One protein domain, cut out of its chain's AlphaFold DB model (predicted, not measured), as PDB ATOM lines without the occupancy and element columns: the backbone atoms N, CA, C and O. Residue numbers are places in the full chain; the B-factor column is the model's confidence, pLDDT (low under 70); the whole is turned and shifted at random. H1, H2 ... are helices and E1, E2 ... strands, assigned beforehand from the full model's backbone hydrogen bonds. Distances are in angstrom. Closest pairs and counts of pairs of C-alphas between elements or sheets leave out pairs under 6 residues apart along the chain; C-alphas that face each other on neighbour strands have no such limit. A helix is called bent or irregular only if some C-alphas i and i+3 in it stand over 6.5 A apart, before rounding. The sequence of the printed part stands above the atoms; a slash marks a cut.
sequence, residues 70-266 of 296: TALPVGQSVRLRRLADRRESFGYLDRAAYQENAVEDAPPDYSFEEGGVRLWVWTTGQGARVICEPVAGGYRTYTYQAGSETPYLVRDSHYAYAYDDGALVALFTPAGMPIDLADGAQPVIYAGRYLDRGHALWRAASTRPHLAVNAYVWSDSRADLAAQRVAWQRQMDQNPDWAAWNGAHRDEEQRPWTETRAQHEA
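What this domain is: This is residues 70 to 266 of the 296 residues of an uncharacterized protein of Novosphingobium sp. Fuku2-ISO-50 (UniProt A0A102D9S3). A strongly twisted sheet of seven strands curls round one long helix, H2, while H1 crosses its other face and the bent helix H4 packs on H1, with H3 over the sheet near E4. With H1 and H3 on one face and H2 on the other, this makes three layers. The printed part has 197 residues, with named elements in the order H1, E1 to E7, H2, H3, H4, of mixed class. The strands, in the order E1 E2 E3 E4 E5 E6 E7, form a meander, each strand the antiparallel neighbour of the one before. The whole is compact and rounded, with a radius of gyration of the C-alphas of 16.0 A and spans of 43 by 39 by 30 A.

Where its parts are: The strands are E1, residues 110 to 114; E2, 117 to 124, 22.5 A long; E3, 128 to 135, 22.6 A; E4, 138 to 144; E5, 151 to 155; E6, 160 to 164; and E7, 167 to 172. H1, residues 86 to 103, is 28.2 A long and begins at C-alpha 86 (29.670, 49.091, -0.442). H2, residues 185 to 207, is 34.0 A long. H3, residues 215 to 236, 31.0 A long, is only just irregular: C-alphas 220 and 223 are 6.9 A apart. H4, residues 240 to 266, was assigned as one helix by its hydrogen bonds but is bent, with C-alphas 248 and 251 8.1 A apart. Its arms are H4a, residues 240 to 248, and H4b, residues 251 to 266, ending at C-alpha 266 (33.420, 12.377, 5.649); H4b is irregular, with C-alphas 256 and 259 7.5 A apart.

How they stand to each other: In the hairpin of E3 and E4, N 133 and O 140 are 2.8 A apart, within hydrogen-bond range; in that of E5 and E6, N 161 and O 154 are 2.8 A apart. H1 is on the sheet at a height of 8.6 A and runs across the strands, at 73 degrees to E4 on the local plane. H2 is on the opposite face; its closest C-alphas to E5 are Gly 198 and Pro 151, 6.2 A. H4b touches H1 at a shallow tilt of 17 degrees, the same way, closest at the C-alphas of Ala 102 and Arg 261, 4.1 A. H4a touches H1's residues 87 to 94 alone, closest at the C-alphas of Phe 90 and Trp 242, 6.1 A. H3 is close to H1 but not clearly touching: the closest C-alphas, of Ala 97 and Gln 233, are 7.7 A apart. Every O i to N i+4 pair is within hydrogen-bond range in H2 and H4a, against 9 of 14 in H1, 16 of 18 in H3 and 7 of 12 in H4b.

The domain as a whole: The C-alphas farthest apart, of Ala 84 and Tyr 216, are 47.0 A apart. The printed part has no cut, and the link from E7 to H2 is long, with 12 residues. The mean pLDDT of the printed part is 93.2, and no printed residue is under 70.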
ATOM      1  N   THR A  70       7.235  38.493  10.996       95.19
ATOM      2  CA  THR A  70       6.206  39.428  11.468       95.19
ATOM      3  C   THR A  70       5.640  39.071  12.843       95.19
ATOM      4  O   THR A  70       5.126  39.957  13.522       95.19
ATOM      5  N   ALA A  71       5.760  37.809  13.264       96.06
ATOM      6  CA  ALA A  71       5.309  37.305  14.559       96.06
ATOM      7  C   ALA A  71       6.450  37.130  15.577       96.06
ATOM      8  O   ALA A  71       6.191  36.769  16.725       96.06
ATOM      9  N   LEU A  72       7.706  37.390  15.192       95.25
ATOM     10  CA  LEU A  72       8.785  37.514  16.171       95.25
ATOM     11  C   LEU A  72       8.515  38.727  17.081       95.25
ATOM     12  O   LEU A  72       7.813  39.653  16.666       95.25
ATOM     13  N   PRO A  73       9.042  38.764  18.315       92.12
ATOM     14  CA  PRO A  73       8.945  39.947  19.164       92.12
ATOM     15  C   PRO A  73       9.485  41.198  18.464       92.12
ATOM     16  O   PRO A  73      10.422  41.126  17.666       92.12
ATOM     17  N   VAL A  74       8.856  42.349  18.712       85.88
ATOM     18  CA  VAL A  74       9.427  43.646  18.324       85.88
ATOM     19  C   VAL A  74      10.438  43.990  19.406       85.88
ATOM     20  O   VAL A  74      10.036  44.213  20.546       85.88
ATOM     21  N   GLY A  75      11.724  43.991  19.078       76.75
ATOM     22  CA  GLY A  75      12.748  44.501  19.980       76.75
ATOM     23  C   GLY A  75      13.211  45.898  19.595       76.75
ATOM     24  O   GLY A  75      12.456  46.694  19.026       76.75
ATOM     25  N   GLN A  76      14.455  46.206  19.942       80.69
ATOM     26  CA  GLN A  76      15.049  47.503  19.649       80.69
ATOM     27  C   GLN A  76      15.246  47.667  18.136       80.69
ATOM     28  O   GLN A  76      15.587  46.723  17.424       80.69
ATOM     29  N   SER A  77      15.048  48.885  17.624       88.81
ATOM     30  CA  SER A  77      15.412  49.193  16.240       88.81
ATOM     31  C   SER A  77      16.889  48.882  16.004       88.81
ATOM     32  O   SER A  77      17.751  49.304  16.779       88.81
ATOM     33  N   VAL A  78      17.179  48.161  14.920       95.12
ATOM     34  CA  VAL A  78      18.555  47.815  14.563       95.12
ATOM     35  C   VAL A  78      19.355  49.079  14.260       95.12
ATOM     36  O   VAL A  78      18.878  49.992  13.580       95.12
ATOM     37  N   ARG A  79      20.590  49.145  14.763       96.44
ATOM     38  CA  ARG A  79      21.519  50.215  14.386       96.44
ATOM     39  C   ARG A  79      21.894  50.036  12.920       96.44
ATOM     40  O   ARG A  79      22.223  48.930  12.508       96.44
ATOM     41  N   LEU A  80      21.890  51.117  12.149       96.44
ATOM     42  CA  LEU A  80      22.376  51.103  10.771       96.44
ATOM     43  C   LEU A  80      23.809  51.618  10.740       96.44
ATOM     44  O   LEU A  80      24.104  52.659  11.330       96.44
ATOM     45  N   ARG A  81      24.689  50.927  10.017       95.75
ATOM     46  CA  ARG A  81      26.042  51.410   9.740       95.75
ATOM     47  C   ARG A  81      26.330  51.299   8.253       95.75
ATOM     48  O   ARG A  81      26.063  50.283   7.633       95.75
ATOM     49  N   ARG A  82      26.884  52.360   7.670       93.88
ATOM     50  CA  ARG A  82      27.346  52.337   6.280       93.88
ATOM     51  C   ARG A  82      28.785  51.840   6.233       93.88
ATOM     52  O   ARG A  82      29.611  52.306   7.015       93.88
ATOM     53  N   LEU A  83      29.064  50.922   5.314       93.62
ATOM     54  CA  LEU A  83      30.429  50.534   4.960       93.62
ATOM     55  C   LEU A  83      31.111  51.664   4.182       93.62
ATOM     56  O   LEU A  83      30.436  52.448   3.508       93.62
ATOM     57  N   ALA A  84      32.439  51.749   4.285       92.19
ATOM     58  CA  ALA A  84      33.223  52.740   3.550       92.19
ATOM     59  C   ALA A  84      33.204  52.447   2.042       92.19
ATOM     60  O   ALA A  84      32.992  53.356   1.239       92.19
ATOM     61  N   ASP A  85      33.346  51.172   1.672       92.62
ATOM     62  CA  ASP A  85      33.097  50.669   0.326       92.62
ATOM     63  C   ASP A  85      31.927  49.679   0.363       92.62
ATOM     64  O   ASP A  85      31.974  48.649   1.032       92.62
ATOM     65  N   ARG A  86      30.852  49.967  -0.380       89.94
ATOM     66  CA  ARG A  86      29.670  49.091  -0.442       89.94
ATOM     67  C   ARG A  86      30.020  47.692  -0.964       89.94
ATOM     68  O   ARG A  86      29.324  46.741  -0.615       89.94
ATOM     69  N   ARG A  87      31.085  47.536  -1.756       92.81
ATOM     70  CA  ARG A  87      31.520  46.231  -2.281       92.81
ATOM     71  C   ARG A  87      32.025  45.291  -1.188       92.81
ATOM     72  O   ARG A  87      31.850  44.090  -1.329       92.81
ATOM     73  N   GLU A  88      32.523  45.821  -0.068       94.94
ATOM     74  CA  GLU A  88      32.924  45.017   1.100       94.94
ATOM     75  C   GLU A  88      31.760  44.195   1.668       94.94
ATOM     76  O   GLU A  88      31.970  43.157   2.293       94.94
ATOM     77  N   SER A  89      30.517  44.612   1.401       96.00
ATOM     78  CA  SER A  89      29.332  43.856   1.798       96.00
ATOM     79  C   SER A  89      29.304  42.439   1.201       96.00
ATOM     80  O   SER A  89      28.817  41.517   1.857       96.00
ATOM     81  N   PHE A  90      29.885  42.225   0.015       97.12
ATOM     82  CA  PHE A  90      29.966  40.899  -0.601       97.12
ATOM     83  C   PHE A  90      30.819  39.916   0.206       97.12
ATOM     84  O   PHE A  90      30.535  38.721   0.177       97.12
ATOM     85  N   GLY A  91      31.769  40.399   1.015       96.00
ATOM     86  CA  GLY A  91      32.539  39.552   1.930       96.00
ATOM     87  C   GLY A  91      31.666  38.824   2.960       96.00
ATOM     88  O   GLY A  91      31.967  37.695   3.334       96.00
ATOM     89  N   TYR A  92      30.534  39.407   3.376       97.12
ATOM     90  CA  TYR A  92      29.593  38.744   4.291       97.12
ATOM     91  C   TYR A  92      28.856  37.586   3.608       97.12
ATOM     92  O   TYR A  92      28.650  36.543   4.233       97.12
ATOM     93  N   LEU A  93      28.481  37.756   2.332       95.44
ATOM     94  CA  LEU A  93      27.852  36.699   1.537       95.44
ATOM     95  C   LEU A  93      28.840  35.572   1.238       95.44
ATOM     96  O   LEU A  93      28.501  34.416   1.476       95.44
ATOM     97  N   ASP A  94      30.057  35.897   0.791       94.94
ATOM     98  CA  ASP A  94      31.100  34.907   0.497       94.94
ATOM     99  C   ASP A  94      31.422  34.070   1.724       94.94
ATOM    100  O   ASP A  94      31.331  32.844   1.685       94.94
ATOM    101  N   ARG A  95      31.728  34.725   2.846       94.69
ATOM    102  CA  ARG A  95      32.086  34.025   4.077       94.69
ATOM    103  C   ARG A  95      30.992  33.069   4.528       94.69
ATOM    104  O   ARG A  95      31.284  31.933   4.887       94.69
ATOM    105  N   ALA A  96      29.734  33.514   4.507       94.69
ATOM    106  CA  ALA A  96      28.601  32.662   4.853       94.69
ATOM    107  C   ALA A  96      28.384  31.533   3.847       94.69
ATOM    108  O   ALA A  96      28.147  30.408   4.270       94.69
ATOM    109  N   ALA A  97      28.517  31.791   2.545       93.19
ATOM    110  CA  ALA A  97      28.421  30.751   1.531       93.19
ATOM    111  C   ALA A  97      29.504  29.686   1.741       93.19
ATOM    112  O   ALA A  97      29.197  28.497   1.761       93.19
ATOM    113  N   TYR A  98      30.758  30.079   1.979       93.56
ATOM    114  CA  TYR A  98      31.834  29.129   2.250       93.56
ATOM    115  C   TYR A  98      31.653  28.371   3.566       93.56
ATOM    116  O   TYR A  98      31.896  27.164   3.577       93.56
ATOM    117  N   GLN A  99      31.189  29.030   4.632       93.75
ATOM    118  CA  GLN A  99      30.911  28.393   5.921       93.75
ATOM    119  C   GLN A  99      29.725  27.416   5.837       93.75
ATOM    120  O   GLN A  99      29.842  26.275   6.278       93.75
ATOM    121  N   GLU A 100      28.603  27.811   5.226       92.31
ATOM    122  CA  GLU A 100      27.434  26.939   5.019       92.31
ATOM    123  C   GLU A 100      27.776  25.751   4.102       92.31
ATOM    124  O   GLU A 100      27.390  24.616   4.381       92.31
ATOM    125  N   ASN A 101      28.560  25.979   3.043       91.31
ATOM    126  CA  ASN A 101      29.048  24.914   2.160       91.31
ATOM    127  C   ASN A 101      30.083  24.006   2.836       91.31
ATOM    128  O   ASN A 101      30.355  22.921   2.338       91.31
ATOM    129  N   ALA A 102      30.703  24.431   3.938       92.06
ATOM    130  CA  ALA A 102      31.631  23.585   4.680       92.06
ATOM    131  C   ALA A 102      30.920  22.568   5.573       92.06
ATOM    132  O   ALA A 102      31.544  21.590   5.960       92.06
ATOM    133  N   VAL A 103      29.642  22.787   5.899       90.06
ATOM    134  CA  VAL A 103      28.844  21.871   6.733       90.06
ATOM    135  C   VAL A 103      27.817  21.064   5.930       90.06
ATOM    136  O   VAL A 103      27.316  20.057   6.417       90.06
ATOM    137  N   GLU A 104      27.552  21.493   4.691       79.25
ATOM    138  CA  GLU A 104      26.799  20.836   3.613       79.25
ATOM    139  C   GLU A 104      25.765  19.771   4.049       79.25
ATOM    140  O   GLU A 104      24.708  20.107   4.597       79.25
ATOM    141  N   ASP A 105      26.029  18.505   3.718       87.44
ATOM    142  CA  ASP A 105      25.121  17.357   3.837       87.44
ATOM    143  C   ASP A 105      25.414  16.508   5.078       87.44
ATOM    144  O   ASP A 105      24.770  15.474   5.317       87.44
ATOM    145  N   ALA A 106      26.378  16.944   5.886       93.56
ATOM    146  CA  ALA A 106      26.665  16.315   7.153       93.56
ATOM    147  C   ALA A 106      25.470  16.488   8.095       93.56
ATOM    148  O   ALA A 106      24.874  17.571   8.151       93.56
ATOM    149  N   PRO A 107      25.122  15.453   8.875       95.50
ATOM    150  CA  PRO A 107      24.194  15.634   9.978       95.50
ATOM    151  C   PRO A 107      24.662  16.765  10.908       95.50
ATOM    152  O   PRO A 107      25.864  16.875  11.141       95.50
ATOM    153  N   PRO A 108      23.739  17.581  11.448       95.44
ATOM    154  CA  PRO A 108      24.086  18.564  12.466       95.44
ATOM    155  C   PRO A 108      24.726  17.901  13.687       95.44
ATOM    156  O   PRO A 108      24.360  16.782  14.056       95.44
ATOM    157  N   ASP A 109      25.636  18.620  14.340       94.25
ATOM    158  CA  ASP A 109      26.365  18.136  15.517       94.25
ATOM    159  C   ASP A 109      25.415  17.817  16.670       94.25
ATOM    160  O   ASP A 109      25.586  16.851  17.415       94.25
ATOM    161  N   TYR A 110      24.402  18.667  16.823       94.81
ATOM    162  CA  TYR A 110      23.338  18.511  17.794       94.81
ATOM    163  C   TYR A 110      22.112  19.330  17.388       94.81
ATOM    164  O   TYR A 110      22.100  20.116  16.435       94.81
ATOM    165  N   SER A 111      21.048  19.134  18.155       95.56
ATOM    166  CA  SER A 111      19.854  19.962  18.122       95.56
ATOM    167  C   SER A 111      19.555  20.541  19.498       95.56
ATOM    168  O   SER A 111      20.020  20.036  20.516       95.56
ATOM    169  N   PHE A 112      18.758  21.596  19.539       95.44
ATOM    170  CA  PHE A 112      18.184  22.116  20.776       95.44
ATOM    171  C   PHE A 112      16.770  22.621  20.495       95.44
ATOM    172  O   PHE A 112      16.384  22.810  19.339       95.44
ATOM    173  N   GLU A 113      15.977  22.819  21.544       94.75
ATOM    174  CA  GLU A 113      14.629  23.369  21.406       94.75
ATOM    175  C   GLU A 113      14.575  24.813  21.871       94.75
ATOM    176  O   GLU A 113      15.085  25.114  22.940       94.75
ATOM    177  N   GLU A 114      13.900  25.687  21.131       94.62
ATOM    178  CA  GLU A 114      13.643  27.076  21.517       94.62
ATOM    179  C   GLU A 114      12.255  27.493  21.018       94.62
ATOM    180  O   GLU A 114      11.966  27.418  19.825       94.62
ATOM    181  N   GLY A 115      11.373  27.925  21.924       91.44
ATOM    182  CA  GLY A 115       9.990  28.277  21.568       91.44
ATOM    183  C   GLY A 115       9.180  27.125  20.950       91.44
ATOM    184  O   GLY A 115       8.346  27.373  20.086       91.44
ATOM    185  N   GLY A 116       9.449  25.872  21.342       91.44
ATOM    186  CA  GLY A 116       8.776  24.679  20.802       91.44
ATOM    187  C   GLY A 116       9.251  24.246  19.408       91.44
ATOM    188  O   GLY A 116       8.682  23.323  18.828       91.44
ATOM    189  N   VAL A 117      10.286  24.900  18.877       95.06
ATOM    190  CA  VAL A 117      10.934  24.577  17.601       95.06
ATOM    191  C   VAL A 117      12.228  23.841  17.887       95.06
ATOM    192  O   VAL A 117      12.986  24.266  18.756       95.06
ATOM    193  N   ARG A 118      12.503  22.771  17.138       94.81
ATOM    194  CA  ARG A 118      13.791  22.080  17.190       94.81
ATOM    195  C   ARG A 118      14.718  22.637  16.116       94.81
ATOM    196  O   ARG A 118      14.381  22.589  14.937       94.81
ATOM    197  N   LEU A 119      15.857  23.166  16.545       95.69
ATOM    198  CA  LEU A 119      16.871  23.771  15.687       95.69
ATOM    199  C   LEU A 119      18.039  22.819  15.482       95.69
ATOM    200  O   LEU A 119      18.308  21.965  16.327       95.69
ATOM    201  N   TRP A 120      18.743  23.003  14.373       95.88
ATOM    202  CA  TRP A 120      19.960  22.267  14.052       95.88
ATOM    203  C   TRP A 120      21.169  23.172  14.136       95.88
ATOM    204  O   TRP A 120      21.112  24.315  13.681       95.88
ATOM    205  N   VAL A 121      22.247  22.645  14.709       96.25
ATOM    206  CA  VAL A 121      23.504  23.370  14.858       96.25
ATOM    207  C   VAL A 121      24.627  22.573  14.232       96.25
ATOM    208  O   VAL A 121      24.795  21.393  14.529       96.25
ATOM    209  N   TRP A 122      25.413  23.257  13.412       95.12
ATOM    210  CA  TRP A 122      26.742  22.816  13.024       95.12
ATOM    211  C   TRP A 122      27.761  23.762  13.630       95.12
ATOM    212  O   TRP A 122      27.612  24.987  13.570       95.12
ATOM    213  N   THR A 123      28.804  23.181  14.192       90.81
ATOM    214  CA  THR A 123      29.961  23.863  14.735       90.81
ATOM    215  C   THR A 123      31.117  23.621  13.784       90.81
ATOM    216  O   THR A 123      31.508  22.501  13.476       90.81
ATOM    217  N   THR A 124      31.663  24.713  13.287       82.88
ATOM    218  CA  THR A 124      32.778  24.729  12.346       82.88
ATOM    219  C   THR A 124      34.032  25.188  13.067       82.88
ATOM    220  O   THR A 124      33.944  26.101  13.890       82.88
ATOM    221  N   GLY A 125      35.193  24.630  12.712       70.38
ATOM    222  CA  GLY A 125      36.511  25.093  13.163       70.38
ATOM    223  C   GLY A 125      36.550  25.629  14.604       70.38
ATOM    224  O   GLY A 125      36.064  24.991  15.530       70.38
ATOM    225  N   GLN A 126      37.114  26.824  14.788       72.69
ATOM    226  CA  GLN A 126      37.340  27.486  16.085       72.69
ATOM    227  C   GLN A 126      36.059  27.983  16.803       72.69
ATOM    228  O   GLN A 126      36.060  29.056  17.395       72.69
ATOM    229  N   GLY A 127      34.946  27.250  16.742       84.50
ATOM    230  CA  GLY A 127      33.705  27.602  17.445       84.50
ATOM    231  C   GLY A 127      32.759  28.516  16.662       84.50
ATOM    232  O   GLY A 127      31.814  29.060  17.233       84.50
ATOM    233  N   ALA A 128      32.981  28.684  15.355       92.88
ATOM    234  CA  ALA A 128      32.004  29.314  14.469       92.88
ATOM    235  C   ALA A 128      30.778  28.395  14.316       92.88
ATOM    236  O   ALA A 128      30.909  27.172  14.387       92.88
ATOM    237  N   ARG A 129      29.579  28.961  14.139       95.06
ATOM    238  CA  ARG A 129      28.326  28.182  14.150       95.06
ATOM    239  C   ARG A 129      27.416  28.528  12.986       95.06
ATOM    240  O   ARG A 129      27.301  29.691  12.604       95.06
ATOM    241  N   VAL A 130      26.713  27.519  12.488       96.44
ATOM    242  CA  VAL A 130      25.545  27.666  11.618       96.44
ATOM    243  C   VAL A 130      24.348  27.110  12.376       96.44
ATOM    244  O   VAL A 130      24.356  25.943  12.766       96.44
ATOM    245  N   ILE A 131      23.329  27.937  12.604       97.44
ATOM    246  CA  ILE A 131      22.067  27.509  13.216       97.44
ATOM    247  C   ILE A 131      20.968  27.583  12.161       97.44
ATOM    248  O   ILE A 131      20.688  28.661  11.634       97.44
ATOM    249  N   CYS A 132      20.319  26.452  11.889       96.62
ATOM    250  CA  CYS A 132      19.170  26.377  10.990       96.62
ATOM    251  C   CYS A 132      17.870  26.259  11.785       96.62
ATOM    252  O   CYS A 132      17.699  25.383  12.636       96.62
ATOM    253  N   GLU A 133      16.935  27.142  11.459       96.94
ATOM    254  CA  GLU A 133      15.608  27.216  12.045       96.94
ATOM    255  C   GLU A 133      14.558  26.909  10.963       96.94
ATOM    256  O   GLU A 133      14.462  27.657   9.984       96.94
ATOM    257  N   PRO A 134      13.763  25.834  11.101       95.38
ATOM    258  CA  PRO A 134      12.731  25.513  10.122       95.38
ATOM    259  C   PRO A 134      11.621  26.567  10.147       95.38
ATOM    260  O   PRO A 134      11.117  26.937  11.208       95.38
ATOM    261  N   VAL A 135      11.203  27.032   8.972       95.81
ATOM    262  CA  VAL A 135      10.119  28.006   8.784       95.81
ATOM    263  C   VAL A 135       9.188  27.574   7.659       95.81
ATOM    264  O   VAL A 135       9.478  26.663   6.886       95.81
ATOM    265  N   ALA A 136       8.045  28.248   7.529       92.75
ATOM    266  CA  ALA A 136       7.216  28.090   6.341       92.75
ATOM    267  C   ALA A 136       8.024  28.470   5.084       92.75
ATOM    268  O   ALA A 136       8.491  29.602   4.963       92.75
ATOM    269  N   GLY A 137       8.181  27.522   4.157       86.19
ATOM    270  CA  GLY A 137       8.902  27.732   2.899       86.19
ATOM    271  C   GLY A 137      10.407  27.440   2.935       86.19
ATOM    272  O   GLY A 137      11.088  27.810   1.984       86.19
ATOM    273  N   GLY A 138      10.927  26.791   3.984       92.00
ATOM    274  CA  GLY A 138      12.314  26.321   4.037       92.00
ATOM    275  C   GLY A 138      12.958  26.577   5.394       92.00
ATOM    276  O   GLY A 138      12.367  26.301   6.437       92.00
ATOM    277  N   TYR A 139      14.170  27.125   5.381       94.31
ATOM    278  CA  TYR A 139      14.956  27.369   6.588       94.31
ATOM    279  C   TYR A 139      15.421  28.817   6.666       94.31
ATOM    280  O   TYR A 139      15.802  29.416   5.657       94.31
ATOM    281  N   ARG A 140      15.424  29.358   7.885       96.81
ATOM    282  CA  ARG A 140      16.215  30.539   8.227       96.81
ATOM    283  C   ARG A 140      17.560  30.089   8.764       96.81
ATOM    284  O   ARG A 140      17.603  29.242   9.657       96.81
ATOM    285  N   THR A 141      18.629  30.677   8.253       96.88
ATOM    286  CA  THR A 141      19.996  30.355   8.665       96.88
ATOM    287  C   THR A 141      20.599  31.543   9.395       96.88
ATOM    288  O   THR A 141      20.491  32.676   8.929       96.88
ATOM    289  N   TYR A 142      21.222  31.281  10.540       98.12
ATOM    290  CA  TYR A 142      21.961  32.259  11.334       98.12
ATOM    291  C   TYR A 142      23.421  31.812  11.389       98.12
ATOM    292  O   TYR A 142      23.711  30.725  11.897       98.12
ATOM    293  N   THR A 143      24.323  32.643  10.878       97.62
ATOM    294  CA  THR A 143      25.736  32.299  10.708       97.62
ATOM    295  C   THR A 143      26.595  33.172  11.613       97.62
ATOM    296  O   THR A 143      26.517  34.404  11.577       97.62
ATOM    297  N   TYR A 144      27.398  32.524  12.452       97.38
ATOM    298  CA  TYR A 144      28.185  33.137  13.518       97.38
ATOM    299  C   TYR A 144      29.669  32.911  13.272       97.38
ATOM    300  O   TYR A 144      30.091  31.810  12.903       97.38
ATOM    301  N   GLN A 145      30.458  33.950  13.538       94.62
ATOM    302  CA  GLN A 145      31.906  33.829  13.647       94.62
ATOM    303  C   GLN A 145      32.284  33.121  14.952       94.62
ATOM    304  O   GLN A 145      31.507  33.084  15.907       94.62
ATOM    305  N   ALA A 146      33.501  32.588  14.986       91.38
ATOM    306  CA  ALA A 146      34.108  32.030  16.187       91.38
ATOM    307  C   ALA A 146      34.052  33.037  17.347       91.38
ATOM    308  O   ALA A 146      34.445  34.192  17.182       91.38
ATOM    309  N   GLY A 147      33.532  32.605  18.499       88.00
ATOM    310  CA  GLY A 147      33.424  33.426  19.711       88.00
ATOM    311  C   GLY A 147      32.419  34.585  19.651       88.00
ATOM    312  O   GLY A 147      32.300  35.324  20.625       88.00
ATOM    313  N   SER A 148      31.686  34.766  18.546       93.75
ATOM    314  CA  SER A 148      30.704  35.846  18.416       93.75
ATOM    315  C   SER A 148      29.301  35.377  18.784       93.75
ATOM    316  O   SER A 148      28.733  34.509  18.127       93.75
ATOM    317  N   GLU A 149      28.683  36.053  19.752       95.44
ATOM    318  CA  GLU A 149      27.263  35.862  20.086       95.44
ATOM    319  C   GLU A 149      26.304  36.517  19.082       95.44
ATOM    320  O   GLU A 149      25.083  36.353  19.160       95.44
ATOM    321  N   THR A 150      26.856  37.302  18.156       97.00
ATOM    322  CA  THR A 150      26.119  38.022  17.119       97.00
ATOM    323  C   THR A 150      26.258  37.281  15.794       97.00
ATOM    324  O   THR A 150      27.398  37.032  15.374       97.00
ATOM    325  N   PRO A 151      25.156  36.950  15.095       98.06
ATOM    326  CA  PRO A 151      25.269  36.430  13.743       98.06
ATOM    327  C   PRO A 151      25.786  37.543  12.830       98.06
ATOM    328  O   PRO A 151      25.250  38.649  12.840       98.06
ATOM    329  N   TYR A 152      26.803  37.263  12.020       98.25
ATOM    330  CA  TYR A 152      27.275  38.230  11.025       98.25
ATOM    331  C   TYR A 152      26.432  38.179   9.746       98.25
ATOM    332  O   TYR A 152      26.408  39.145   8.986       98.25
ATOM    333  N   LEU A 153      25.723  37.070   9.510       98.38
ATOM    334  CA  LEU A 153      24.731  36.948   8.449       98.38
ATOM    335  C   LEU A 153      23.506  36.182   8.956       98.38
ATOM    336  O   LEU A 153      23.631  35.127   9.580       98.38
ATOM    337  N   VAL A 154      22.317  36.696   8.648       98.31
ATOM    338  CA  VAL A 154      21.058  35.947   8.741       98.31
ATOM    339  C   VAL A 154      20.431  35.875   7.359       98.31
ATOM    340  O   VAL A 154      20.394  36.880   6.650       98.31
ATOM    341  N   ARG A 155      19.917  34.709   6.973       96.19
ATOM    342  CA  ARG A 155      19.270  34.491   5.677       96.19
ATOM    343  C   ARG A 155      17.893  33.877   5.861       96.19
ATOM    344  O   ARG A 155      17.743  32.894   6.583       96.19
ATOM    345  N   ASP A 156      16.903  34.442   5.182       93.94
ATOM    346  CA  ASP A 156      15.589  33.832   4.993       93.94
ATOM    347  C   ASP A 156      15.313  33.607   3.494       93.94
ATOM    348  O   ASP A 156      16.215  33.698   2.660       93.94
ATOM    349  N   SER A 157      14.078  33.251   3.138       90.06
ATOM    350  CA  SER A 157      13.691  32.988   1.746       90.06
ATOM    351  C   SER A 157      13.628  34.235   0.852       90.06
ATOM    352  O   SER A 157      13.520  34.094  -0.364       90.06
ATOM    353  N   HIS A 158      13.686  35.440   1.422       91.62
ATOM    354  CA  HIS A 158      13.493  36.706   0.714       91.62
ATOM    355  C   HIS A 158      14.717  37.619   0.768       91.62
ATOM    356  O   HIS A 158      14.917  38.396  -0.162       91.62
ATOM    357  N   TYR A 159      15.521  37.555   1.829       95.19
ATOM    358  CA  TYR A 159      16.651  38.455   2.025       95.19
ATOM    359  C   TYR A 159      17.805  37.795   2.782       95.19
ATOM    360  O   TYR A 159      17.626  36.841   3.545       95.19
ATOM    361  N   ALA A 160      18.990  38.380   2.621       97.12
ATOM    362  CA  ALA A 160      20.110  38.190   3.535       97.12
ATOM    363  C   ALA A 160      20.443  39.513   4.241       97.12
ATOM    364  O   ALA A 160      20.440  40.578   3.620       97.12
ATOM    365  N   TYR A 161      20.725  39.436   5.538       98.25
ATOM    366  CA  TYR A 161      20.966  40.566   6.431       98.25
ATOM    367  C   TYR A 161      22.366  40.424   7.020       98.25
ATOM    368  O   TYR A 161      22.622  39.472   7.758       98.25
ATOM    369  N   ALA A 162      23.266  41.344   6.682       98.44
ATOM    370  CA  ALA A 162      24.638  41.338   7.173       98.44
ATOM    371  C   ALA A 162      24.795  42.287   8.360       98.44
ATOM    372  O   ALA A 162      24.433  43.466   8.271       98.44
ATOM    373  N   TYR A 163      25.378  41.781   9.441       98.44
ATOM    374  CA  TYR A 163      25.635  42.540  10.654       98.44
ATOM    375  C   TYR A 163      27.125  42.633  10.926       98.44
ATOM    376  O   TYR A 163      27.876  41.681  10.730       98.44
ATOM    377  N   ASP A 164      27.529  43.779  11.451       97.12
ATOM    378  CA  ASP A 164      28.862  43.983  11.987       97.12
ATOM    379  C   ASP A 164      28.728  44.689  13.335       97.12
ATOM    380  O   ASP A 164      28.146  45.779  13.416       97.12
ATOM    381  N   ASP A 165      29.206  44.039  14.395       93.88
ATOM    382  CA  ASP A 165      29.017  44.465  15.788       93.88
ATOM    383  C   ASP A 165      27.538  44.779  16.122       93.88
ATOM    384  O   ASP A 165      27.182  45.805  16.701       93.88
ATOM    385  N   GLY A 166      26.614  43.939  15.644       94.88
ATOM    386  CA  GLY A 166      25.171  44.110  15.862       94.88
ATOM    387  C   GLY A 166      24.540  45.318  15.152       94.88
ATOM    388  O   GLY A 166      23.379  45.642  15.400       94.88
ATOM    389  N   ALA A 167      25.270  46.010  14.272       97.69
ATOM    390  CA  ALA A 167      24.697  46.988  13.353       97.69
ATOM    391  C   ALA A 167      24.440  46.340  11.988       97.69
ATOM    392  O   ALA A 167      25.307  45.644  11.468       97.69
ATOM    393  N   LEU A 168      23.280  46.600  11.386       98.00
ATOM    394  CA  LEU A 168      22.987  46.202  10.011       98.00
ATOM    395  C   LEU A 168      23.865  47.026   9.061       98.00
ATOM    396  O   LEU A 168      23.752  48.257   9.021       98.00
ATOM    397  N   VAL A 169      24.727  46.340   8.311       98.06
ATOM    398  CA  VAL A 169      25.671  46.955   7.361       98.06
ATOM    399  C   VAL A 169      25.299  46.737   5.904       98.06
ATOM    400  O   VAL A 169      25.633  47.566   5.056       98.06
ATOM    401  N   ALA A 170      24.572  45.660   5.606       97.56
ATOM    402  CA  ALA A 170      24.048  45.410   4.274       97.56
ATOM    403  C   ALA A 170      22.782  44.554   4.309       97.56
ATOM    404  O   ALA A 170      22.562  43.745   5.212       97.56
ATOM    405  N   LEU A 171      21.963  44.747   3.285       97.25
ATOM    406  CA  LEU A 171      20.764  43.982   2.999       97.25
ATOM    407  C   LEU A 171      20.870  43.506   1.554       97.25
ATOM    408  O   LEU A 171      21.259  44.290   0.690       97.25
ATOM    409  N   PHE A 172      20.503  42.260   1.285       96.50
ATOM    410  CA  PHE A 172      20.569  41.695  -0.057       96.50
ATOM    411  C   PHE A 172      19.244  41.080  -0.473       96.50
ATOM    412  O   PHE A 172      18.539  40.496   0.350       96.50
ATOM    413  N   THR A 173      18.936  41.166  -1.765       94.00
ATOM    414  CA  THR A 173      17.911  40.322  -2.397       94.00
ATOM    415  C   THR A 173      18.338  38.843  -2.358       94.00
ATOM    416  O   THR A 173      19.506  38.553  -2.075       94.00
ATOM    417  N   PRO A 174      17.462  37.882  -2.722       89.50
ATOM    418  CA  PRO A 174      17.861  36.474  -2.825       89.50
ATOM    419  C   PRO A 174      19.014  36.244  -3.816       89.50
ATOM    420  O   PRO A 174      19.836  35.358  -3.616       89.50
ATOM    421  N   ALA A 175      19.123  37.092  -4.847       90.81
ATOM    422  CA  ALA A 175      20.211  37.076  -5.829       90.81
ATOM    423  C   ALA A 175      21.514  37.731  -5.354       90.81
ATOM    424  O   ALA A 175      22.422  37.947  -6.149       90.81
ATOM    425  N   GLY A 176      21.618  38.082  -4.071       92.75
ATOM    426  CA  GLY A 176      22.813  38.721  -3.529       92.75
ATOM    427  C   GLY A 176      23.002  40.158  -4.020       92.75
ATOM    428  O   GLY A 176      24.093  40.699  -3.882       92.75
ATOM    429  N   MET A 177      21.977  40.794  -4.600       93.38
ATOM    430  CA  MET A 177      22.066  42.200  -5.006       93.38
ATOM    431  C   MET A 177      21.906  43.092  -3.771       93.38
ATOM    432  O   MET A 177      20.905  42.931  -3.064       93.38
ATOM    433  N   PRO A 178      22.833  44.027  -3.501       93.81
ATOM    434  CA  PRO A 178      22.725  44.913  -2.350       93.81
ATOM    435  C   PRO A 178      21.528  45.859  -2.503       93.81
ATOM    436  O   PRO A 178      21.302  46.443  -3.562       93.81
ATOM    437  N   ILE A 179      20.779  46.028  -1.419       93.31
ATOM    438  CA  ILE A 179      19.650  46.949  -1.290       93.31
ATOM    439  C   ILE A 179      20.116  48.142  -0.455       93.31
ATOM    440  O   ILE A 179      20.786  47.968   0.569       93.31
ATOM    441  N   ASP A 180      19.766  49.361  -0.871       90.44
ATOM    442  CA  ASP A 180      20.044  50.534  -0.047       90.44
ATOM    443  C   ASP A 180      19.240  50.463   1.259       90.44
ATOM    444  O   ASP A 180      18.023  50.273   1.256       90.44
ATOM    445  N   LEU A 181      19.919  50.632   2.394       89.00
ATOM    446  CA  LEU A 181      19.282  50.595   3.710       89.00
ATOM    447  C   LEU A 181      18.241  51.713   3.878       89.00
ATOM    448  O   LEU A 181      17.324  51.557   4.680       89.00
ATOM    449  N   ALA A 182      18.360  52.817   3.129       86.00
ATOM    450  CA  ALA A 182      17.355  53.881   3.114       86.00
ATOM    451  C   ALA A 182      16.051  53.465   2.404       86.00
ATOM    452  O   ALA A 182      14.977  53.923   2.791       86.00
ATOM    453  N   ASP A 183      16.139  52.568   1.419       82.19
ATOM    454  CA  ASP A 183      14.998  52.099   0.622       82.19
ATOM    455  C   ASP A 183      14.327  50.858   1.250       82.19
ATOM    456  O   ASP A 183      13.180  50.520   0.954       82.19
ATOM    457  N   GLY A 184      15.027  50.172   2.157       71.31
ATOM    458  CA  GLY A 184      14.618  48.908   2.767       71.31
ATOM    459  C   GLY A 184      13.777  49.023   4.041       71.31
ATOM    460  O   GLY A 184      14.030  48.268   4.974       71.31
ATOM    461  N   ALA A 185      12.779  49.911   4.119       83.81
ATOM    462  CA  ALA A 185      12.055  50.178   5.375       83.81
ATOM    463  C   ALA A 185      11.528  48.907   6.084       83.81
ATOM    464  O   ALA A 185      11.747  48.730   7.283       83.81
ATOM    465  N   GLN A 186      10.886  47.988   5.351       91.75
ATOM    466  CA  GLN A 186      10.349  46.752   5.938       91.75
ATOM    467  C   GLN A 186      11.441  45.710   6.261       91.75
ATOM    468  O   GLN A 186      11.469  45.231   7.398       91.75
ATOM    469  N   PRO A 187      12.370  45.356   5.347       92.31
ATOM    470  CA  PRO A 187      13.453  44.435   5.692       92.31
ATOM    471  C   PRO A 187      14.374  44.956   6.810       92.31
ATOM    472  O   PRO A 187      14.872  44.167   7.605       92.31
ATOM    473  N   VAL A 188      14.557  46.271   6.958       94.88
ATOM    474  CA  VAL A 188      15.304  46.849   8.092       94.88
ATOM    475  C   VAL A 188      14.608  46.559   9.428       94.88
ATOM    476  O   VAL A 188      15.273  46.238  10.414       94.88
ATOM    477  N   ILE A 189      13.273  46.593   9.478       93.56
ATOM    478  CA  ILE A 189      12.519  46.175  10.674       93.56
ATOM    479  C   ILE A 189      12.729  44.678  10.942       93.56
ATOM    480  O   ILE A 189      12.900  44.273  12.093       93.56
ATOM    481  N   TYR A 190      12.734  43.849   9.896       96.25
ATOM    482  CA  TYR A 190      13.002  42.413  10.018       96.25
ATOM    483  C   TYR A 190      14.407  42.122  10.534       96.25
ATOM    484  O   TYR A 190      14.559  41.241  11.379       96.25
ATOM    485  N   ALA A 191      15.398  42.905  10.115       97.06
ATOM    486  CA  ALA A 191      16.766  42.772  10.590       97.06
ATOM    487  C   ALA A 191      16.869  42.902  12.119       97.06
ATOM    488  O   ALA A 191      17.494  42.067  12.762       97.06
ATOM    489  N   GLY A 192      16.189  43.876  12.735       96.81
ATOM    490  CA  GLY A 192      16.173  43.998  14.202       96.81
ATOM    491  C   GLY A 192      15.615  42.755  14.895       96.81
ATOM    492  O   GLY A 192      16.226  42.215  15.812       96.81
ATOM    493  N   ARG A 193      14.502  42.219  14.382       97.50
ATOM    494  CA  ARG A 193      13.875  41.002  14.928       97.50
ATOM    495  C   ARG A 193      14.766  39.773  14.777       97.50
ATOM    496  O   ARG A 193      14.809  38.927  15.668       97.50
ATOM    497  N   TYR A 194      15.450  39.657  13.643       97.94
ATOM    498  CA  TYR A 194      16.376  38.562  13.390       97.94
ATOM    499  C   TYR A 194      17.651  38.665  14.212       97.94
ATOM    500  O   TYR A 194      18.148  37.631  14.648       97.94
ATOM    501  N   LEU A 195      18.147  39.871  14.472       97.62
ATOM    502  CA  LEU A 195      19.274  40.085  15.368       97.62
ATOM    503  C   LEU A 195      18.933  39.625  16.795       97.62
ATOM    504  O   LEU A 195      19.649  38.802  17.366       97.62
ATOM    505  N   ASP A 196      17.782  40.051  17.325       97.12
ATOM    506  CA  ASP A 196      17.308  39.623  18.648       97.12
ATOM    507  C   ASP A 196      17.076  38.109  18.717       97.12
ATOM    508  O   ASP A 196      17.464  37.447  19.687       97.12
ATOM    509  N   ARG A 197      16.466  37.534  17.668       97.62
ATOM    510  CA  ARG A 197      16.291  36.082  17.557       97.62
ATOM    511  C   ARG A 197      17.646  35.383  17.528       97.62
ATOM    512  O   ARG A 197      17.806  34.419  18.263       97.62
ATOM    513  N   GLY A 198      18.615  35.886  16.768       97.44
ATOM    514  CA  GLY A 198      19.976  35.358  16.707       97.44
ATOM    515  C   GLY A 198      20.633  35.292  18.085       97.44
ATOM    516  O   GLY A 198      21.059  34.224  18.514       97.44
ATOM    517  N   HIS A 199      20.596  36.377  18.857       97.12
ATOM    518  CA  HIS A 199      21.115  36.376  20.231       97.12
ATOM    519  C   HIS A 199      20.384  35.398  21.161       97.12
ATOM    520  O   HIS A 199      20.993  34.778  22.038       97.12
ATOM    521  N   ALA A 200      19.066  35.249  21.009       96.69
ATOM    522  CA  ALA A 200      18.315  34.242  21.752       96.69
ATOM    523  C   ALA A 200      18.744  32.818  21.361       96.69
ATOM    524  O   ALA A 200      18.954  31.988  22.241       96.69
ATOM    525  N   LEU A 201      18.929  32.554  20.064       97.50
ATOM    526  CA  LEU A 201      19.367  31.257  19.551       97.50
ATOM    527  C   LEU A 201      20.796  30.920  19.969       97.50
ATOM    528  O   LEU A 201      21.042  29.785  20.360       97.50
ATOM    529  N   TRP A 202      21.715  31.886  19.949       96.50
ATOM    530  CA  TRP A 202      23.078  31.692  20.435       96.50
ATOM    531  C   TRP A 202      23.090  31.262  21.903       96.50
ATOM    532  O   TRP A 202      23.646  30.217  22.248       96.50
ATOM    533  N   ARG A 203      22.408  32.025  22.769       96.38
ATOM    534  CA  ARG A 203      22.298  31.695  24.197       96.38
ATOM    535  C   ARG A 203      21.648  30.335  24.405       96.38
ATOM    536  O   ARG A 203      22.137  29.551  25.214       96.38
ATOM    537  N   ALA A 204      20.574  30.037  23.680       96.44
ATOM    538  CA  ALA A 204      19.883  28.759  23.777       96.44
ATOM    539  C   ALA A 204      20.775  27.588  23.348       96.44
ATOM    540  O   ALA A 204      20.856  26.604  24.076       96.44
ATOM    541  N   ALA A 205      21.502  27.720  22.238       94.69
ATOM    542  CA  ALA A 205      22.461  26.722  21.776       94.69
ATOM    543  C   ALA A 205      23.576  26.472  22.806       94.69
ATOM    544  O   ALA A 205      24.015  25.340  22.971       94.69
ATOM    545  N   SER A 206      24.010  27.504  23.535       92.75
ATOM    546  CA  SER A 206      25.058  27.376  24.557       92.75
ATOM    547  C   SER A 206      24.565  26.884  25.924       92.75
ATOM    548  O   SER A 206      25.361  26.347  26.687       92.75
ATOM    549  N   THR A 207      23.289  27.078  26.274       93.62
ATOM    550  CA  THR A 207      22.796  26.857  27.654       93.62
ATOM    551  C   THR A 207      21.722  25.784  27.786       93.62
ATOM    552  O   THR A 207      21.539  25.236  28.875       93.62
ATOM    553  N   ARG A 208      20.985  25.474  26.715       93.69
ATOM    554  CA  ARG A 208      19.956  24.430  26.751       93.69
ATOM    555  C   ARG A 208      20.579  23.042  26.596       93.69
ATOM    556  O   ARG A 208      21.659  22.918  26.021       93.69
ATOM    557  N   PRO A 209      19.884  21.982  27.045       93.75
ATOM    558  CA  PRO A 209      20.318  20.616  26.790       93.75
ATOM    559  C   PRO A 209      20.492  20.359  25.292       93.75
ATOM    560  O   PRO A 209      19.566  20.572  24.505       93.75
ATOM    561  N   HIS A 210      21.673  19.874  24.911       94.19
ATOM    562  CA  HIS A 210      21.921  19.386  23.560       94.19
ATOM    563  C   HIS A 210      21.208  18.052  23.373       94.19
ATOM    564  O   HIS A 210      21.261  17.159  24.220       94.19
ATOM    565  N   LEU A 211      20.516  17.930  22.250       93.81
ATOM    566  CA  LEU A 211      19.718  16.775  21.887       93.81
ATOM    567  C   LEU A 211      20.322  16.114  20.656       93.81
ATOM    568  O   LEU A 211      20.659  16.787  19.678       93.81
ATOM    569  N   ALA A 212      20.391  14.785  20.679       94.00
ATOM    570  CA  ALA A 212      20.789  13.998  19.522       94.00
ATOM    571  C   ALA A 212      19.913  14.331  18.305       94.00
ATOM    572  O   ALA A 212      18.680  14.398  18.404       94.00
ATOM    573  N   VAL A 213      20.543  14.494  17.143       94.88
ATOM    574  CA  VAL A 213      19.814  14.660  15.887       94.88
ATOM    575  C   VAL A 213      19.159  13.334  15.509       94.88
ATOM    576  O   VAL A 213      19.784  12.272  15.533       94.88
ATOM    577  N   ASN A 214      17.873  13.383  15.160       95.50
ATOM    578  CA  ASN A 214      17.160  12.204  14.694       95.50
ATOM    579  C   ASN A 214      17.521  11.899  13.232       95.50
ATOM    580  O   ASN A 214      17.330  12.740  12.355       95.50
ATOM    581  N   ALA A 215      18.003  10.685  12.974       95.81
ATOM    582  CA  ALA A 215      18.497  10.259  11.670       95.81
ATOM    583  C   ALA A 215      17.412  10.258  10.580       95.81
ATOM    584  O   ALA A 215      17.698  10.625   9.441       95.81
ATOM    585  N   TYR A 216      16.172   9.891  10.925       95.38
ATOM    586  CA  TYR A 216      15.049   9.904   9.982       95.38
ATOM    587  C   TYR A 216      14.670  11.335   9.606       95.38
ATOM    588  O   TYR A 216      14.585  11.660   8.428       95.38
ATOM    589  N   VAL A 217      14.550  12.219  10.600       94.06
ATOM    590  CA  VAL A 217      14.237  13.636  10.355       94.06
ATOM    591  C   VAL A 217      15.323  14.303   9.516       94.06
ATOM    592  O   VAL A 217      15.006  15.024   8.573       94.06
ATOM    593  N   TRP A 218      16.600  14.049   9.821       94.44
ATOM    594  CA  TRP A 218      17.701  14.580   9.021       94.44
ATOM    595  C   TRP A 218      17.672  14.047   7.584       94.44
ATOM    596  O   TRP A 218      17.790  14.822   6.638       94.44
ATOM    597  N   SER A 219      17.454  12.740   7.409       94.44
ATOM    598  CA  SER A 219      17.303  12.106   6.094       94.44
ATOM    599  C   SER A 219      16.227  12.781   5.241       94.44
ATOM    600  O   SER A 219      16.469  13.029   4.061       94.44
ATOM    601  N   ASP A 220      15.077  13.093   5.838       92.31
ATOM    602  CA  ASP A 220      13.953  13.724   5.139       92.31
ATOM    603  C   ASP A 220      14.221  15.204   4.824       92.31
ATOM    604  O   ASP A 220      13.744  15.725   3.822       92.31
ATOM    605  N   SER A 221      15.021  15.878   5.653       91.75
ATOM    606  CA  SER A 221      15.204  17.334   5.596       91.75
ATOM    607  C   SER A 221      16.425  17.791   4.802       91.75
ATOM    608  O   SER A 221      16.444  18.902   4.268       91.75
ATOM    609  N   ARG A 222      17.471  16.959   4.729       92.44
ATOM    610  CA  ARG A 222      18.762  17.351   4.145       92.44
ATOM    611  C   ARG A 222      18.650  17.766   2.679       92.44
ATOM    612  O   ARG A 222      19.345  18.680   2.254       92.44
ATOM    613  N   ALA A 223      17.759  17.123   1.917       90.81
ATOM    614  CA  ALA A 223      17.585  17.401   0.495       90.81
ATOM    615  C   ALA A 223      16.987  18.797   0.267       90.81
ATOM    616  O   ALA A 223      17.426  19.504  -0.637       90.81
ATOM    617  N   ASP A 224      16.054  19.219   1.122       90.88
ATOM    618  CA  ASP A 224      15.453  20.552   1.057       90.88
ATOM    619  C   ASP A 224      16.473  21.639   1.423       90.88
ATOM    620  O   ASP A 224      16.580  22.652   0.731       90.88
ATOM    621  N   LEU A 225      17.280  21.411   2.468       90.62
ATOM    622  CA  LEU A 225      18.385  22.308   2.829       90.62
ATOM    623  C   LEU A 225      19.421  22.423   1.705       90.62
ATOM    624  O   LEU A 225      19.822  23.533   1.349       90.62
ATOM    625  N   ALA A 226      19.819  21.295   1.113       90.75
ATOM    626  CA  ALA A 226      20.740  21.266  -0.018       90.75
ATOM    627  C   ALA A 226      20.163  22.010  -1.229       90.75
ATOM    628  O   ALA A 226      20.839  22.855  -1.818       90.75
ATOM    629  N   ALA A 227      18.889  21.779  -1.560       90.62
ATOM    630  CA  ALA A 227      18.207  22.478  -2.642       90.62
ATOM    631  C   ALA A 227      18.146  23.995  -2.399       90.62
ATOM    632  O   ALA A 227      18.392  24.769  -3.328       90.62
ATOM    633  N   GLN A 228      17.883  24.433  -1.162       90.69
ATOM    634  CA  GLN A 228      17.887  25.849  -0.789       90.69
ATOM    635  C   GLN A 228      19.281  26.479  -0.942       90.69
ATOM    636  O   GLN A 228      19.387  27.595  -1.455       90.69
ATOM    637  N   ARG A 229      20.355  25.784  -0.538       89.81
ATOM    638  CA  ARG A 229      21.738  26.262  -0.731       89.81
ATOM    639  C   ARG A 229      22.107  26.359  -2.211       89.81
ATOM    640  O   ARG A 229      22.576  27.403  -2.651       89.81
ATOM    641  N   VAL A 230      21.821  25.322  -3.002       90.44
ATOM    642  CA  VAL A 230      22.079  25.314  -4.455       90.44
ATOM    643  C   VAL A 230      21.272  26.399  -5.175       90.44
ATOM    644  O   VAL A 230      21.766  27.032  -6.107       90.44
ATOM    645  N   ALA A 231      20.021  26.633  -4.769       90.31
ATOM    646  CA  ALA A 231      19.218  27.726  -5.307       90.31
ATOM    647  C   ALA A 231      19.858  29.085  -5.014       90.31
ATOM    648  O   ALA A 231      20.009  29.879  -5.939       90.31
ATOM    649  N   TRP A 232      20.289  29.317  -3.774       89.94
ATOM    650  CA  TRP A 232      20.958  30.556  -3.388       89.94
ATOM    651  C   TRP A 232      22.273  30.766  -4.150       89.94
ATOM    652  O   TRP A 232      22.460  31.828  -4.738       89.94
ATOM    653  N   GLN A 233      23.130  29.744  -4.249       90.81
ATOM    654  CA  GLN A 233      24.381  29.833  -5.009       90.81
ATOM    655  C   GLN A 233      24.127  30.206  -6.476       90.81
ATOM    656  O   GLN A 233      24.699  31.169  -6.973       90.81
ATOM    657  N   ARG A 234      23.187  29.523  -7.148       90.62
ATOM    658  CA  ARG A 234      22.819  29.844  -8.542       90.62
ATOM    659  C   ARG A 234      22.255  31.250  -8.715       90.62
ATOM    660  O   ARG A 234      22.346  31.806  -9.808       90.62
ATOM    661  N   GLN A 235      21.589  31.789  -7.696       90.62
ATOM    662  CA  GLN A 235      21.083  33.157  -7.721       90.62
ATOM    663  C   GLN A 235      22.227  34.165  -7.535       90.62
ATOM    664  O   GLN A 235      22.258  35.156  -8.257       90.62
ATOM    665  N   MET A 236      23.189  33.894  -6.646       91.69
ATOM    666  CA  MET A 236      24.385  34.733  -6.490       91.69
ATOM    667  C   MET A 236      25.285  34.709  -7.730       91.69
ATOM    668  O   MET A 236      25.785  35.755  -8.126       91.69
ATOM    669  N   ASP A 237      25.411  33.567  -8.412       90.56
ATOM    670  CA  ASP A 237      26.197  33.435  -9.651       90.56
ATOM    671  C   ASP A 237      25.702  34.350 -10.793       90.56
ATOM    672  O   ASP A 237      26.425  34.598 -11.756       90.56
ATOM    673  N   GLN A 238      24.472  34.871 -10.698       89.62
ATOM    674  CA  GLN A 238      23.905  35.828 -11.656       89.62
ATOM    675  C   GLN A 238      24.310  37.280 -11.366       89.62
ATOM    676  O   GLN A 238      24.067  38.151 -12.201       89.62
ATOM    677  N   ASN A 239      24.904  37.559 -10.204       93.94
ATOM    678  CA  ASN A 239      25.354  38.888  -9.818       93.94
ATOM    679  C   ASN A 239      26.815  39.107 -10.273       93.94
ATOM    680  O   ASN A 239      27.735  38.551  -9.666       93.94
ATOM    681  N   PRO A 240      27.065  39.936 -11.307       93.94
ATOM    682  CA  PRO A 240      28.414  40.150 -11.831       93.94
ATOM    683  C   PRO A 240      29.341  40.869 -10.840       93.94
ATOM    684  O   PRO A 240      30.544  40.608 -10.848       93.94
ATOM    685  N   ASP A 241      28.806  41.731  -9.972       94.25
ATOM    686  CA  ASP A 241      29.606  42.460  -8.980       94.25
ATOM    687  C   ASP A 241      30.086  41.518  -7.872       94.25
ATOM    688  O   ASP A 241      31.254  41.555  -7.477       94.25
ATOM    689  N   TRP A 242      29.203  40.621  -7.425       94.62
ATOM    690  CA  TRP A 242      29.573  39.545  -6.510       94.62
ATOM    691  C   TRP A 242      30.576  38.588  -7.159       94.62
ATOM    692  O   TRP A 242      31.588  38.262  -6.548       94.62
ATOM    693  N   ALA A 243      30.360  38.188  -8.417       94.44
ATOM    694  CA  ALA A 243      31.280  37.299  -9.126       94.44
ATOM    695  C   ALA A 243      32.691  37.903  -9.255       94.44
ATOM    696  O   ALA A 243      33.685  37.194  -9.083       94.44
ATOM    697  N   ALA A 244      32.790  39.214  -9.508       95.19
ATOM    698  CA  ALA A 244      34.061  39.930  -9.530       95.19
ATOM    699  C   ALA A 244      34.723  39.982  -8.141       95.19
ATOM    700  O   ALA A 244      35.927  39.749  -8.032       95.19
ATOM    701  N   TRP A 245      33.945  40.248  -7.084       95.38
ATOM    702  CA  TRP A 245      34.435  40.234  -5.705       95.38
ATOM    703  C   TRP A 245      34.956  38.849  -5.299       95.38
ATOM    704  O   TRP A 245      36.111  38.728  -4.891       95.38
ATOM    705  N   ASN A 246      34.140  37.809  -5.479       95.12
ATOM    706  CA  ASN A 246      34.487  36.425  -5.176       95.12
ATOM    707  C   ASN A 246      35.726  35.987  -5.972       95.12
ATOM    708  O   ASN A 246      36.658  35.421  -5.413       95.12
ATOM    709  N   GLY A 247      35.816  36.327  -7.263       95.56
ATOM    710  CA  GLY A 247      37.003  36.036  -8.074       95.56
ATOM    711  C   GLY A 247      38.311  36.603  -7.503       95.56
ATOM    712  O   GLY A 247      39.359  35.988  -7.680       95.56
ATOM    713  N   ALA A 248      38.253  37.736  -6.797       96.25
ATOM    714  CA  ALA A 248      39.412  38.362  -6.164       96.25
ATOM    715  C   ALA A 248      39.714  37.841  -4.744       96.25
ATOM    716  O   ALA A 248      40.866  37.916  -4.324       96.25
ATOM    717  N   HIS A 249      38.718  37.310  -4.019       95.75
ATOM    718  CA  HIS A 249      38.835  36.957  -2.591       95.75
ATOM    719  C   HIS A 249      38.604  35.469  -2.275       95.75
ATOM    720  O   HIS A 249      38.764  35.056  -1.127       95.75
ATOM    721  N   ARG A 250      38.265  34.647  -3.276       93.44
ATOM    722  CA  ARG A 250      37.921  33.222  -3.131       93.44
ATOM    723  C   ARG A 250      38.889  32.456  -2.242       93.44
ATOM    724  O   ARG A 250      38.461  31.772  -1.321       93.44
ATOM    725  N   ASP A 251      40.184  32.545  -2.532       93.12
ATOM    726  CA  ASP A 251      41.187  31.747  -1.826       93.12
ATOM    727  C   ASP A 251      41.301  32.167  -0.354       93.12
ATOM    728  O   ASP A 251      41.499  31.325   0.521       93.12
ATOM    729  N   GLU A 252      41.136  33.460  -0.068       91.38
ATOM    730  CA  GLU A 252      41.149  33.992   1.293       91.38
ATOM    731  C   GLU A 252      39.922  33.540   2.087       91.38
ATOM    732  O   GLU A 252      40.080  33.027   3.195       91.38
ATOM    733  N   GLU A 253      38.724  33.669   1.512       90.81
ATOM    734  CA  GLU A 253      37.468  33.328   2.189       90.81
ATOM    735  C   GLU A 253      37.239  31.810   2.278       90.81
ATOM    736  O   GLU A 253      36.635  31.337   3.238       90.81
ATOM    737  N   GLN A 254      37.751  31.012   1.332       91.00
ATOM    738  CA  GLN A 254      37.583  29.554   1.332       91.00
ATOM    739  C   GLN A 254      38.560  28.832   2.268       91.00
ATOM    740  O   GLN A 254      38.198  27.817   2.871       91.00
ATOM    741  N   ARG A 255      39.805  29.312   2.375       91.19
ATOM    742  CA  ARG A 255      40.895  28.619   3.084       91.19
ATOM    743  C   ARG A 255      40.583  28.261   4.546       91.19
ATOM    744  O   ARG A 255      40.936  27.148   4.937       91.19
ATOM    745  N   PRO A 256      39.929  29.112   5.364       89.62
ATOM    746  CA  PRO A 256      39.582  28.758   6.744       89.62
ATOM    747  C   PRO A 256      38.680  27.522   6.857       89.62
ATOM    748  O   PRO A 256      38.665  26.858   7.891       89.62
ATOM    749  N   TRP A 257      37.947  27.191   5.793       90.56
ATOM    750  CA  TRP A 257      36.911  26.165   5.809       90.56
ATOM    751  C   TRP A 257      37.337  24.831   5.201       90.56
ATOM    752  O   TRP A 257      36.563  23.879   5.253       90.56
ATOM    753  N   THR A 258      38.546  24.722   4.637       90.81
ATOM    754  CA  THR A 258      39.001  23.503   3.946       90.81
ATOM    755  C   THR A 258      38.960  22.269   4.847       90.81
ATOM    756  O   THR A 258      38.435  21.234   4.445       90.81
ATOM    757  N   GLU A 259      39.465  22.377   6.077       88.94
ATOM    758  CA  GLU A 259      39.461  21.256   7.022       88.94
ATOM    759  C   GLU A 259      38.049  20.938   7.527       88.94
ATOM    760  O   GLU A 259      37.655  19.773   7.552       88.94
ATOM    761  N   THR A 260      37.260  21.969   7.855       90.19
ATOM    762  CA  THR A 260      35.856  21.793   8.270       90.19
ATOM    763  C   THR A 260      35.067  21.056   7.191       90.19
ATOM    764  O   THR A 260      34.359  20.102   7.507       90.19
ATOM    765  N   ARG A 261      35.249  21.446   5.924       92.00
ATOM    766  CA  ARG A 261      34.616  20.801   4.775       92.00
ATOM    767  C   ARG A 261      35.006  19.332   4.673       92.00
ATOM    768  O   ARG A 261      34.123  18.490   4.626       92.00
ATOM    769  N   ALA A 262      36.299  19.013   4.707       91.56
ATOM    770  CA  ALA A 262      36.754  17.626   4.616       91.56
ATOM    771  C   ALA A 262      36.176  16.744   5.743       91.56
ATOM    772  O   ALA A 262      35.789  15.598   5.507       91.56
ATOM    773  N   GLN A 263      36.079  17.281   6.963       90.44
ATOM    774  CA  GLN A 263      35.485  16.577   8.103       90.44
ATOM    775  C   GLN A 263      33.983  16.319   7.901       90.44
ATOM    776  O   GLN A 263      33.517  15.198   8.099       90.44
ATOM    777  N   HIS A 264      33.229  17.330   7.470       92.44
ATOM    778  CA  HIS A 264      31.786  17.210   7.252       92.44
ATOM    779  C   HIS A 264      31.451  16.363   6.012       92.44
ATOM    780  O   HIS A 264      30.504  15.582   6.048       92.44
ATOM    781  N   GLU A 265      32.260  16.405   4.950       93.31
ATOM    782  CA  GLU A 265      32.134  15.499   3.800       93.31
ATOM    783  C   GLU A 265      32.286  14.029   4.231       93.31
ATOM    784  O   GLU A 265      31.489  13.174   3.833       93.31
ATOM    785  N   ALA A 266      33.258  13.722   5.098       92.88
ATOM    786  CA  ALA A 266      33.420  12.377   5.649       92.88
ATOM    787  C   ALA A 266      32.212  11.959   6.512       92.88
ATOM    788  O   ALA A 266      31.692  10.850   6.348       92.88
TER     789      ALA A 266